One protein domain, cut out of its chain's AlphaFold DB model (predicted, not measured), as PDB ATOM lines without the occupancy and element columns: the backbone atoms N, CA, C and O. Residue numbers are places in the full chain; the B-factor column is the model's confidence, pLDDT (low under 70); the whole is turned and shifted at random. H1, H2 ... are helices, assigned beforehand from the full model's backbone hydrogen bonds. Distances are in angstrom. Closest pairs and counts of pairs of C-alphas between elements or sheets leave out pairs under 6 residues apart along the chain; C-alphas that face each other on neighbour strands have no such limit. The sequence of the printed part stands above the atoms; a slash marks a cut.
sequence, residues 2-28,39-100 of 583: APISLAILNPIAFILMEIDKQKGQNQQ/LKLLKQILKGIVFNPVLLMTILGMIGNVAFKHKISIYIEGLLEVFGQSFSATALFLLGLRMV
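Overview. This is residues 2 to 28 and 39 to 100 of the 583 residues of an uncharacterized protein of Bombyx mori (UniProt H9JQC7). The longest helix, H4, is a free arm that folds back from the end of H3 after a short link and stays apart from it; the rest is a long body where H2 and H3 follow one another along kinked H1. The 89 printed residues have four named helices, H1 to H4 in chain order, and no named strand: all helix. The whole is loose, radius of gyration of the C-alphas 17.0 A, and flat, spanning 51 by 41 by 18 A.

Arrangement. H4, residues 74 to 99, touches no helix. H1, residues 2 to 26, touches H3, residues 53 to 67, with residues 3 to 11 alone, at a shallow tilt of 27 degrees, opposite ways; their closest C-alphas, of Pro 3 and Thr 58, are 6.1 A apart. With residues 11 to 22 alone H1 touches H2, residues 39 to 50, at a steep tilt of 42 degrees, opposite ways; the closest C-alphas, of Glu 18 and Ile 45, are 6.1 A apart. Every O i to N i+4 pair is within hydrogen-bond range in H2 and H3, 17 of 21 in H1, 20 of 22 in H4.

Along the chain. H4 measures 38.3 A, H1 33.8 A, H3 20.3 A, H2 16.1 A. C-alpha 2 is at (-49.488, -14.920, 22.457), C-alpha 99 at (-55.346, 1.650, 41.904).

Size, cuts and confidence. Residues 29 to 38 are not printed; C-alphas 28 and 39 are 19.2 A apart. Low confidence includes residues 2 to 9.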
ATOM      1  N   ALA A   2     -50.291 -15.835  21.629       54.03
ATOM      2  CA  ALA A   2     -49.488 -14.920  22.457       54.03
ATOM      3  C   ALA A   2     -48.042 -14.668  21.961       54.03
ATOM      4  O   ALA A   2     -47.667 -13.501  21.887       54.03
ATOM      5  N   PRO A   3     -47.256 -15.676  21.523       53.88
ATOM      6  CA  PRO A   3     -45.883 -15.445  21.054       53.88
ATOM      7  C   PRO A   3     -45.827 -14.620  19.766       53.88
ATOM      8  O   PRO A   3     -44.969 -13.764  19.620       53.88
ATOM      9  N   ILE A   4     -46.782 -14.838  18.857       57.91
ATOM     10  CA  ILE A   4     -46.875 -14.136  17.570       57.91
ATOM     11  C   ILE A   4     -47.270 -12.670  17.798       57.91
ATOM     12  O   ILE A   4     -46.656 -11.770  17.235       57.91
ATOM     13  N   SER A   5     -48.237 -12.411  18.683       64.00
ATOM     14  CA  SER A   5     -48.612 -11.044  19.071       64.00
ATOM     15  C   SER A   5     -47.454 -10.305  19.763       64.00
ATOM     16  O   SER A   5     -47.107  -9.184  19.387       64.00
ATOM     17  N   LEU A   6     -46.778 -10.966  20.710       64.50
ATOM     18  CA  LEU A   6     -45.637 -10.404  21.439       64.50
ATOM     19  C   LEU A   6     -44.401 -10.173  20.563       64.50
ATOM     20  O   LEU A   6     -43.708  -9.182  20.766       64.50
ATOM     21  N   ALA A   7     -44.129 -11.049  19.597       59.84
ATOM     22  CA  ALA A   7     -42.944 -10.954  18.751       59.84
ATOM     23  C   ALA A   7     -43.139 -10.072  17.509       59.84
ATOM     24  O   ALA A   7     -42.150  -9.552  17.002       59.84
ATOM     25  N   ILE A   8     -44.373  -9.898  17.012       62.31
ATOM     26  CA  ILE A   8     -44.648  -9.174  15.754       62.31
ATOM     27  C   ILE A   8     -45.339  -7.825  15.987       62.31
ATOM     28  O   ILE A   8     -44.928  -6.826  15.402       62.31
ATOM     29  N   LEU A   9     -46.363  -7.760  16.846       64.56
ATOM     30  CA  LEU A   9     -47.170  -6.544  17.048       64.56
ATOM     31  C   LEU A   9     -46.642  -5.659  18.186       64.56
ATOM     32  O   LEU A   9     -46.565  -4.437  18.038       64.56
ATOM     33  N   ASN A  10     -46.193  -6.252  19.295       71.56
ATOM     34  CA  ASN A  10     -45.648  -5.489  20.424       71.56
ATOM     35  C   ASN A  10     -44.311  -4.763  20.164       71.56
ATOM     36  O   ASN A  10     -44.095  -3.743  20.820       71.56
ATOM     37  N   PRO A  11     -43.429  -5.165  19.221       72.94
ATOM     38  CA  PRO A  11     -42.258  -4.368  18.865       72.94
ATOM     39  C   PRO A  11     -42.609  -2.938  18.460       72.94
ATOM     40  O   PRO A  11     -41.870  -2.031  18.814       72.94
ATOM     41  N   ILE A  12     -43.748  -2.706  17.795       75.06
ATOM     42  CA  ILE A  12     -44.199  -1.349  17.448       75.06
ATOM     43  C   ILE A  12     -44.467  -0.539  18.722       75.06
ATOM     44  O   ILE A  12     -44.017   0.600  18.837       75.06
ATOM     45  N   ALA A  13     -45.147  -1.134  19.706       75.19
ATOM     46  CA  ALA A  13     -45.390  -0.492  20.993       75.19
ATOM     47  C   ALA A  13     -44.076  -0.216  21.744       75.19
ATOM     48  O   ALA A  13     -43.874   0.897  22.224       75.19
ATOM     49  N   PHE A  14     -43.149  -1.177  21.777       77.06
ATOM     50  CA  PHE A  14     -41.836  -0.995  22.399       77.06
ATOM     51  C   PHE A  14     -40.979   0.058  21.682       77.06
ATOM     52  O   PHE A  14     -40.304   0.836  22.350       77.06
ATOM     53  N   ILE A  15     -41.049   0.142  20.347       78.88
ATOM     54  CA  ILE A  15     -40.415   1.209  19.557       78.88
ATOM     55  C   ILE A  15     -40.970   2.568  19.986       78.88
ATOM     56  O   ILE A  15     -40.198   3.482  20.259       78.88
ATOM     57  N   LEU A  16     -42.296   2.712  20.066       81.25
ATOM     58  CA  LEU A  16     -42.930   3.976  20.451       81.25
ATOM     59  C   LEU A  16     -42.586   4.380  21.894       81.25
ATOM     60  O   LEU A  16     -42.276   5.548  22.124       81.25
ATOM     61  N   MET A  17     -42.576   3.430  22.834       78.25
ATOM     62  CA  MET A  17     -42.182   3.665  24.231       78.25
ATOM     63  C   MET A  17     -40.699   4.043  24.361       78.25
ATOM     64  O   MET A  17     -40.356   4.953  25.111       78.25
ATOM     65  N   GLU A  18     -39.809   3.394  23.604       78.75
ATOM     66  CA  GLU A  18     -38.381   3.730  23.612       78.75
ATOM     67  C   GLU A  18     -38.124   5.096  22.955       78.75
ATOM     68  O   GLU A  18     -37.317   5.872  23.459       78.75
ATOM     69  N   ILE A  19     -38.847   5.447  21.883       78.25
ATOM     70  CA  ILE A  19     -38.789   6.795  21.289       78.25
ATOM     71  C   ILE A  19     -39.186   7.858  22.317       78.25
ATOM     72  O   ILE A  19     -38.555   8.914  22.368       78.25
ATOM     73  N   ASP A  20     -40.227   7.606  23.110       77.56
ATOM     74  CA  ASP A  20     -40.685   8.538  24.140       77.56
ATOM     75  C   ASP A  20     -39.642   8.713  25.253       77.56
ATOM     76  O   ASP A  20     -39.217   9.832  25.550       77.56
ATOM     77  N   LYS A  21     -39.101   7.599  25.754       76.69
ATOM     78  CA  LYS A  21     -38.005   7.589  26.730       76.69
ATOM     79  C   LYS A  21     -36.776   8.367  26.245       76.69
ATOM     80  O   LYS A  21     -36.211   9.166  26.990       76.69
ATOM     81  N   GLN A  22     -36.375   8.176  24.986       71.44
ATOM     82  CA  GLN A  22     -35.239   8.886  24.387       71.44
ATOM     83  C   GLN A  22     -35.531  10.379  24.173       71.44
ATOM     84  O   GLN A  22     -34.627  11.202  24.296       71.44
ATOM     85  N   LYS A  23     -36.781  10.764  23.882       69.69
ATOM     86  CA  LYS A  23     -37.177  12.182  23.807       69.69
ATOM     87  C   LYS A  23     -37.104  12.873  25.166       69.69
ATOM     88  O   LYS A  23     -36.647  14.011  25.208       69.69
ATOM     89  N   GLY A  24     -37.499  12.191  26.242       64.88
ATOM     90  CA  GLY A  24     -37.342  12.700  27.607       64.88
ATOM     91  C   GLY A  24     -35.874  12.927  27.982       64.88
ATOM     92  O   GLY A  24     -35.540  13.956  28.559       64.88
ATOM     93  N   GLN A  25     -34.976  12.024  27.572       64.25
ATOM     94  CA  GLN A  25     -33.532  12.160  27.814       64.25
ATOM     95  C   GLN A  25     -32.863  13.231  26.930       64.25
ATOM     96  O   GLN A  25     -31.996  13.963  27.399       64.25
ATOM     97  N   ASN A  26     -33.283  13.377  25.669       56.75
ATOM     98  CA  ASN A  26     -32.733  14.384  24.750       56.75
ATOM     99  C   ASN A  26     -33.209  15.819  25.029       56.75
ATOM    100  O   ASN A  26     -32.608  16.746  24.503       56.75
ATOM    101  N   GLN A  27     -34.251  16.042  25.839       53.66
ATOM    102  CA  GLN A  27     -34.606  17.401  26.282       53.66
ATOM    103  C   GLN A  27     -33.579  17.999  27.259       53.66
ATOM    104  O   GLN A  27     -33.545  19.212  27.419       53.66
ATOM    105  N   GLN A  28     -32.716  17.174  27.863       48.22
ATOM    106  CA  GLN A  28     -31.627  17.615  28.746       48.22
ATOM    107  C   GLN A  28     -30.264  17.737  28.037       48.22
ATOM    108  O   GLN A  28     -29.311  18.215  28.645       48.22
ATOM    109  N   LEU A  39     -29.052   8.109  13.274       64.06
ATOM    110  CA  LEU A  39     -28.501   6.753  13.187       64.06
ATOM    111  C   LEU A  39     -28.015   6.235  14.549       64.06
ATOM    112  O   LEU A  39     -28.182   5.057  14.861       64.06
ATOM    113  N   LYS A  40     -27.466   7.117  15.395       70.38
ATOM    114  CA  LYS A  40     -27.084   6.788  16.779       70.38
ATOM    115  C   LYS A  40     -28.319   6.515  17.646       70.38
ATOM    116  O   LYS A  40     -28.331   5.533  18.379       70.38
ATOM    117  N   LEU A  41     -29.367   7.320  17.486       68.00
ATOM    118  CA  LEU A  41     -30.670   7.164  18.128       68.00
ATOM    119  C   LEU A  41     -31.367   5.889  17.644       68.00
ATOM    120  O   LEU A  41     -31.835   5.113  18.464       68.00
ATOM    121  N   LEU A  42     -31.344   5.600  16.340       70.25
ATOM    122  CA  LEU A  42     -31.865   4.349  15.786       70.25
ATOM    123  C   LEU A  42     -31.104   3.134  16.329       70.25
ATOM    124  O   LEU A  42     -31.723   2.148  16.712       70.25
ATOM    125  N   LYS A  43     -29.771   3.212  16.428       75.38
ATOM    126  CA  LYS A  43     -28.942   2.153  17.022       75.38
ATOM    127  C   LYS A  43     -29.237   1.967  18.513       75.38
ATOM    128  O   LYS A  43     -29.232   0.837  18.994       75.38
ATOM    129  N   GLN A  44     -29.501   3.048  19.240       70.56
ATOM    130  CA  GLN A  44     -29.831   3.017  20.665       70.56
ATOM    131  C   GLN A  44     -31.244   2.472  20.912       70.56
ATOM    132  O   GLN A  44     -31.411   1.627  21.785       70.56
ATOM    133  N   ILE A  45     -32.216   2.850  20.077       72.12
ATOM    134  CA  ILE A  45     -33.575   2.295  20.064       72.12
ATOM    135  C   ILE A  45     -33.534   0.803  19.721       72.12
ATOM    136  O   ILE A  45     -34.092  -0.008  20.452       72.12
ATOM    137  N   LEU A  46     -32.810   0.410  18.665       74.19
ATOM    138  CA  LEU A  46     -32.668  -0.994  18.269       74.19
ATOM    139  C   LEU A  46     -31.998  -1.823  19.370       74.19
ATOM    140  O   LEU A  46     -32.436  -2.935  19.655       74.19
ATOM    141  N   LYS A  47     -30.984  -1.264  20.043       76.94
ATOM    142  CA  LYS A  47     -30.380  -1.885  21.225       76.94
ATOM    143  C   LYS A  47     -31.409  -2.026  22.355       76.94
ATOM    144  O   LYS A  47     -31.533  -3.111  22.905       76.94
ATOM    145  N   GLY A  48     -32.177  -0.985  22.673       70.56
ATOM    146  CA  GLY A  48     -33.227  -1.041  23.700       70.56
ATOM    147  C   GLY A  48     -34.303  -2.098  23.419       70.56
ATOM    148  O   GLY A  48     -34.745  -2.781  24.336       70.56
ATOM    149  N   ILE A  49     -34.663  -2.293  22.148       72.81
ATOM    150  CA  ILE A  49     -35.656  -3.290  21.715       72.81
ATOM    151  C   ILE A  49     -35.095  -4.711  21.806       72.81
ATOM    152  O   ILE A  49     -35.739  -5.582  22.384       72.81
ATOM    153  N   VAL A  50     -33.898  -4.955  21.261       73.31
ATOM    154  CA  VAL A  50     -33.275  -6.294  21.263       73.31
ATOM    155  C   VAL A  50     -32.966  -6.760  22.686       73.31
ATOM    156  O   VAL A  50     -33.113  -7.940  22.992       73.31
ATOM    157  N   PHE A  51     -32.587  -5.835  23.571       74.62
ATOM    158  CA  PHE A  51     -32.349  -6.124  24.985       74.62
ATOM    159  C   PHE A  51     -33.604  -5.990  25.860       74.62
ATOM    160  O   PHE A  51     -33.494  -6.048  27.084       74.62
ATOM    161  N   ASN A  52     -34.801  -5.844  25.276       75.69
ATOM    162  CA  ASN A  52     -36.028  -5.894  26.058       75.69
ATOM    163  C   ASN A  52     -36.236  -7.338  26.561       75.69
ATOM    164  O   ASN A  52     -36.405  -8.250  25.743       75.69
ATOM    165  N   PRO A  53     -36.261  -7.569  27.887       77.62
ATOM    166  CA  PRO A  53     -36.345  -8.914  28.452       77.62
ATOM    167  C   PRO A  53     -37.613  -9.658  28.018       77.62
ATOM    168  O   PRO A  53     -37.583 -10.874  27.868       77.62
ATOM    169  N   VAL A  54     -38.712  -8.947  27.749       76.62
ATOM    170  CA  VAL A  54     -39.975  -9.547  27.296       76.62
ATOM    171  C   VAL A  54     -39.847 -10.095  25.870       76.62
ATOM    172  O   VAL A  54     -40.264 -11.223  25.594       76.62
ATOM    173  N   LEU A  55     -39.245  -9.329  24.955       76.06
ATOM    174  CA  LEU A  55     -39.010  -9.771  23.574       76.06
ATOM    175  C   LEU A  55     -37.967 -10.889  23.517       76.06
ATOM    176  O   LEU A  55     -38.161 -11.889  22.829       76.06
ATOM    177  N   LEU A  56     -36.888 -10.760  24.289       80.12
ATOM    178  CA  LEU A  56     -35.839 -11.768  24.335       80.12
ATOM    179  C   LEU A  56     -36.375 -13.109  24.854       80.12
ATOM    180  O   LEU A  56     -36.152 -14.135  24.217       80.12
ATOM    181  N   MET A  57     -37.132 -13.107  25.957       80.62
ATOM    182  CA  MET A  57     -37.703 -14.333  26.530       80.62
ATOM    183  C   MET A  57     -38.737 -14.989  25.610       80.62
ATOM    184  O   MET A  57     -38.792 -16.213  25.529       80.62
ATOM    185  N   THR A  58     -39.534 -14.207  24.877       80.56
ATOM    186  CA  THR A  58     -40.513 -14.761  23.925       80.56
ATOM    187  C   THR A  58     -39.844 -15.383  22.701       80.56
ATOM    188  O   THR A  58     -40.225 -16.483  22.298       80.56
ATOM    189  N   ILE A  59     -38.803 -14.748  22.150       80.19
ATOM    190  CA  ILE A  59     -37.988 -15.322  21.069       80.19
ATOM    191  C   ILE A  59     -37.264 -16.582  21.549       80.19
ATOM    192  O   ILE A  59     -37.298 -17.602  20.862       80.19
ATOM    193  N   LEU A  60     -36.672 -16.551  22.745       83.56
ATOM    194  CA  LEU A  60     -36.008 -17.709  23.340       83.56
ATOM    195  C   LEU A  60     -36.989 -18.870  23.561       83.56
ATOM    196  O   LEU A  60     -36.651 -20.014  23.275       83.56
ATOM    197  N   GLY A  61     -38.221 -18.580  23.991       82.75
ATOM    198  CA  GLY A  61     -39.293 -19.568  24.112       82.75
ATOM    199  C   GLY A  61     -39.691 -20.189  22.769       82.75
ATOM    200  O   GLY A  61     -39.878 -21.402  22.687       82.75
ATOM    201  N   MET A  62     -39.760 -19.394  21.693       81.75
ATOM    202  CA  MET A  62     -40.010 -19.909  20.338       81.75
ATOM    203  C   MET A  62     -38.863 -20.796  19.840       81.75
ATOM    204  O   MET A  62     -39.115 -21.898  19.354       81.75
ATOM    205  N   ILE A  63     -37.613 -20.347  19.999       84.69
ATOM    206  CA  ILE A  63     -36.418 -21.120  19.626       84.69
ATOM    207  C   ILE A  63     -36.360 -22.420  20.431       84.69
ATOM    208  O   ILE A  63     -36.133 -23.481  19.854       84.69
ATOM    209  N   GLY A  64     -36.628 -22.357  21.737       83.38
ATOM    210  CA  GLY A  64     -36.712 -23.524  22.609       83.38
ATOM    211  C   GLY A  64     -37.762 -24.520  22.125       83.38
ATOM    212  O   GLY A  64     -37.453 -25.693  21.944       83.38
ATOM    213  N   ASN A  65     -38.980 -24.066  21.820       84.75
ATOM    214  CA  ASN A  65     -40.052 -24.935  21.324       84.75
ATOM    215  C   ASN A  65     -39.665 -25.686  20.032       84.75
ATOM    216  O   ASN A  65     -39.959 -26.875  19.889       84.75
ATOM    217  N   VAL A  66     -38.965 -25.012  19.111       85.62
ATOM    218  CA  VAL A  66     -38.455 -25.622  17.870       85.62
ATOM    219  C   VAL A  66     -37.306 -26.592  18.157       85.62
ATOM    220  O   VAL A  66     -37.321 -27.720  17.664       85.62
ATOM    221  N   ALA A  67     -36.338 -26.194  18.985       87.38
ATOM    222  CA  ALA A  67     -35.188 -27.021  19.351       87.38
ATOM    223  C   ALA A  67     -35.608 -28.324  20.053       87.38
ATOM    224  O   ALA A  67     -35.036 -29.382  19.794       87.38
ATOM    225  N   PHE A  68     -36.653 -28.268  20.882       85.31
ATOM    226  CA  PHE A  68     -37.210 -29.421  21.591       85.31
ATOM    227  C   PHE A  68     -38.271 -30.200  20.787       85.31
ATOM    228  O   PHE A  68     -38.892 -31.110  21.331       85.31
ATOM    229  N   LYS A  69     -38.494 -29.889  19.497       84.00
ATOM    230  CA  LYS A  69     -39.480 -30.567  18.624       84.00
ATOM    231  C   LYS A  69     -40.877 -30.687  19.260       84.00
ATOM    232  O   LYS A  69     -41.493 -31.751  19.201       84.00
ATOM    233  N   HIS A  70     -41.354 -29.621  19.903       80.56
ATOM    234  CA  HIS A  70     -42.628 -29.595  20.638       80.56
ATOM    235  C   HIS A  70     -42.735 -30.566  21.832       80.56
ATOM    236  O   HIS A  70     -43.836 -30.817  22.312       80.56
ATOM    237  N   LYS A  71     -41.617 -31.106  22.336       79.06
ATOM    238  CA  LYS A  71     -41.575 -31.963  23.530       79.06
ATOM    239  C   LYS A  71     -40.614 -31.387  24.565       79.06
ATOM    240  O   LYS A  71     -39.420 -31.680  24.556       79.06
ATOM    241  N   ILE A  72     -41.139 -30.544  25.451       80.56
ATOM    242  CA  ILE A  72     -40.392 -30.005  26.593       80.56
ATOM    243  C   ILE A  72     -40.240 -31.103  27.662       80.56
ATOM    244  O   ILE A  72     -41.068 -32.003  27.772       80.56
ATOM    245  N   SER A  73     -39.140 -31.076  28.422       84.06
ATOM    246  CA  SER A  73     -38.951 -31.985  29.561       84.06
ATOM    247  C   SER A  73     -40.006 -31.723  30.638       84.06
ATOM    248  O   SER A  73     -40.229 -30.567  30.995       84.06
ATOM    249  N   ILE A  74     -40.572 -32.785  31.216       82.81
ATOM    250  CA  ILE A  74     -41.644 -32.742  32.229       82.81
ATOM    251  C   ILE A  74     -41.325 -31.763  33.378       82.81
ATOM    252  O   ILE A  74     -42.199 -31.045  33.851       82.81
ATOM    253  N   TYR A  75     -40.058 -31.681  33.798       86.00
ATOM    254  CA  TYR A  75     -39.635 -30.774  34.871       86.00
ATOM    255  C   TYR A  75     -39.679 -29.294  34.470       86.00
ATOM    256  O   TYR A  75     -40.055 -28.441  35.271       86.00
ATOM    257  N   ILE A  76     -39.287 -28.980  33.233       84.44
ATOM    258  CA  ILE A  76     -39.278 -27.608  32.711       84.44
ATOM    259  C   ILE A  76     -40.707 -27.163  32.397       84.44
ATOM    260  O   ILE A  76     -41.066 -26.025  32.685       84.44
ATOM    261  N   GLU A  77     -41.524 -28.065  31.852       84.25
ATOM    262  CA  GLU A  77     -42.940 -27.820  31.577       84.25
ATOM    263  C   GLU A  77     -43.710 -27.514  32.863       84.25
ATOM    264  O   GLU A  77     -44.314 -26.448  32.955       84.25
ATOM    265  N   GLY A  78     -43.590 -28.366  33.889       86.44
ATOM    266  CA  GLY A  78     -44.261 -28.140  35.170       86.44
ATOM    267  C   GLY A  78     -43.844 -26.827  35.841       86.44
ATOM    268  O   GLY A  78     -44.685 -26.099  36.363       86.44
ATOM    269  N   LEU A  79     -42.556 -26.467  35.780       88.56
ATOM    270  CA  LEU A  79     -42.078 -25.191  36.320       88.56
ATOM    271  C   LEU A  79     -42.663 -23.989  35.557       88.56
ATOM    272  O   LEU A  79     -43.156 -23.040  36.171       88.56
ATOM    273  N   LEU A  80     -42.604 -24.018  34.222       84.69
ATOM    274  CA  LEU A  80     -43.111 -22.942  33.364       84.69
ATOM    275  C   LEU A  80     -44.629 -22.788  33.474       84.69
ATOM    276  O   LEU A  80     -45.122 -21.661  33.432       84.69
ATOM    277  N   GLU A  81     -45.363 -23.887  33.638       85.19
ATOM    278  CA  GLU A  81     -46.812 -23.868  33.815       85.19
ATOM    279  C   GLU A  81     -47.202 -23.165  35.119       85.19
ATOM    280  O   GLU A  81     -48.028 -22.251  35.097       85.19
ATOM    281  N   VAL A  82     -46.548 -23.503  36.236       89.06
ATOM    282  CA  VAL A  82     -46.804 -22.857  37.534       89.06
ATOM    283  C   VAL A  82     -46.513 -21.352  37.469       89.06
ATOM    284  O   VAL A  82     -47.331 -20.542  37.920       89.06
ATOM    285  N   PHE A  83     -45.392 -20.940  36.865       86.62
ATOM    286  CA  PHE A  83     -45.092 -19.514  36.667       86.62
ATOM    287  C   PHE A  83     -46.087 -18.824  35.723       86.62
ATOM    288  O   PHE A  83     -46.508 -17.698  35.994       86.62
ATOM    289  N   GLY A  84     -46.489 -19.495  34.641       82.88
ATOM    290  CA  GLY A  84     -47.451 -18.975  33.672       82.88
ATOM    291  C   GLY A  84     -48.831 -18.737  34.286       82.88
ATOM    292  O   GLY A  84     -49.408 -17.666  34.099       82.88
ATOM    293  N   GLN A  85     -49.336 -19.689  35.075       85.12
ATOM    294  CA  GLN A  85     -50.620 -19.554  35.769       85.12
ATOM    295  C   GLN A  85     -50.569 -18.477  36.871       85.12
ATOM    296  O   GLN A  85     -51.522 -17.711  37.035       85.12
ATOM    297  N   SER A  86     -49.438 -18.345  37.575       88.88
ATOM    298  CA  SER A  86     -49.262 -17.346  38.645       88.88
ATOM    299  C   SER A  86     -49.175 -15.901  38.131       88.88
ATOM    300  O   SER A  86     -49.509 -14.956  38.855       88.88
ATOM    301  N   PHE A  87     -48.737 -15.698  36.884       84.75
ATOM    302  CA  PHE A  87     -48.542 -14.366  36.302       84.75
ATOM    303  C   PHE A  87     -49.836 -13.544  36.255       84.75
ATOM    304  O   PHE A  87     -49.848 -12.389  36.676       84.75
ATOM    305  N   SER A  88     -50.939 -14.126  35.781       82.88
ATOM    306  CA  SER A  88     -52.206 -13.394  35.649       82.88
ATOM    307  C   SER A  88     -52.729 -12.921  37.006       82.88
ATOM    308  O   SER A  88     -53.131 -11.765  37.138       82.88
ATOM    309  N   ALA A  89     -52.662 -13.783  38.028       85.94
ATOM    310  CA  ALA A  89     -53.097 -13.455  39.385       85.94
ATOM    311  C   ALA A  89     -52.229 -12.352  40.012       85.94
ATOM    312  O   ALA A  89     -52.755 -11.375  40.541       85.94
ATOM    313  N   THR A  90     -50.904 -12.464  39.901       88.12
ATOM    314  CA  THR A  90     -49.969 -11.471  40.455       88.12
ATOM    315  C   THR A  90     -50.041 -10.126  39.729       88.12
ATOM    316  O   THR A  90     -50.025  -9.083  40.382       88.12
ATOM    317  N   ALA A  91     -50.193 -10.121  38.402       83.94
ATOM    318  CA  ALA A  91     -50.354  -8.898  37.616       83.94
ATOM    319  C   ALA A  91     -51.669  -8.171  37.940       83.94
ATOM    320  O   ALA A  91     -51.663  -6.955  38.130       83.94
ATOM    321  N   LEU A  92     -52.784  -8.904  38.051       84.38
ATOM    322  CA  LEU A  92     -54.078  -8.340  38.456       84.38
ATOM    323  C   LEU A  92     -54.062  -7.839  39.903       84.38
ATOM    324  O   LEU A  92     -54.625  -6.785  40.193       84.38
ATOM    325  N   PHE A  93     -53.382  -8.548  40.804       87.69
ATOM    326  CA  PHE A  93     -53.214  -8.109  42.185       87.69
ATOM    327  C   PHE A  93     -52.390  -6.818  42.274       87.69
ATOM    328  O   PHE A  93     -52.802  -5.869  42.937       87.69
ATOM    329  N   LEU A  94     -51.269  -6.738  41.550       86.38
ATOM    330  CA  LEU A  94     -50.444  -5.530  41.484       86.38
ATOM    331  C   LEU A  94     -51.207  -4.346  40.871       86.38
ATOM    332  O   LEU A  94     -51.087  -3.223  41.360       86.38
ATOM    333  N   LEU A  95     -52.011  -4.599  39.833       85.56
ATOM    334  CA  LEU A  95     -52.913  -3.612  39.240       85.56
ATOM    335  C   LEU A  95     -53.913  -3.081  40.281       85.56
ATOM    336  O   LEU A  95     -54.068  -1.869  40.423       85.56
ATOM    337  N   GLY A  96     -54.541  -3.982  41.044       85.50
ATOM    338  CA  GLY A  96     -55.457  -3.630  42.129       85.50
ATOM    339  C   GLY A  96     -54.782  -2.790  43.216       85.50
ATOM    340  O   GLY A  96     -55.300  -1.736  43.577       85.50
ATOM    341  N   LEU A  97     -53.593  -3.198  43.674       86.19
ATOM    342  CA  LEU A  97     -52.812  -2.461  44.673       86.19
ATOM    343  C   LEU A  97     -52.457  -1.041  44.222       86.19
ATOM    344  O   LEU A  97     -52.529  -0.114  45.025       86.19
ATOM    345  N   ARG A  98     -52.083  -0.850  42.949       81.44
ATOM    346  CA  ARG A  98     -51.734   0.481  42.424       81.44
ATOM    347  C   ARG A  98     -52.937   1.397  42.240       81.44
ATOM    348  O   ARG A  98     -52.775   2.608  42.304       81.44
ATOM    349  N   MET A  99     -54.134   0.846  42.057       77.38
ATOM    350  CA  MET A  99     -55.346   1.650  41.904       77.38
ATOM    351  C   MET A  99     -55.809   2.290  43.224       77.38
ATOM    352  O   MET A  99     -56.375   3.390  43.217       77.38
ATOM    353  N   VAL A 100     -55.606   1.608  44.357       72.88
ATOM    354  CA  VAL A 100     -56.114   2.058  45.661       72.88
ATOM    355  C   VAL A 100     -55.516   3.418  46.023       72.88
ATOM    356  O   VAL A 100     -54.307   3.626  46.004       72.88
TER     357      VAL A 100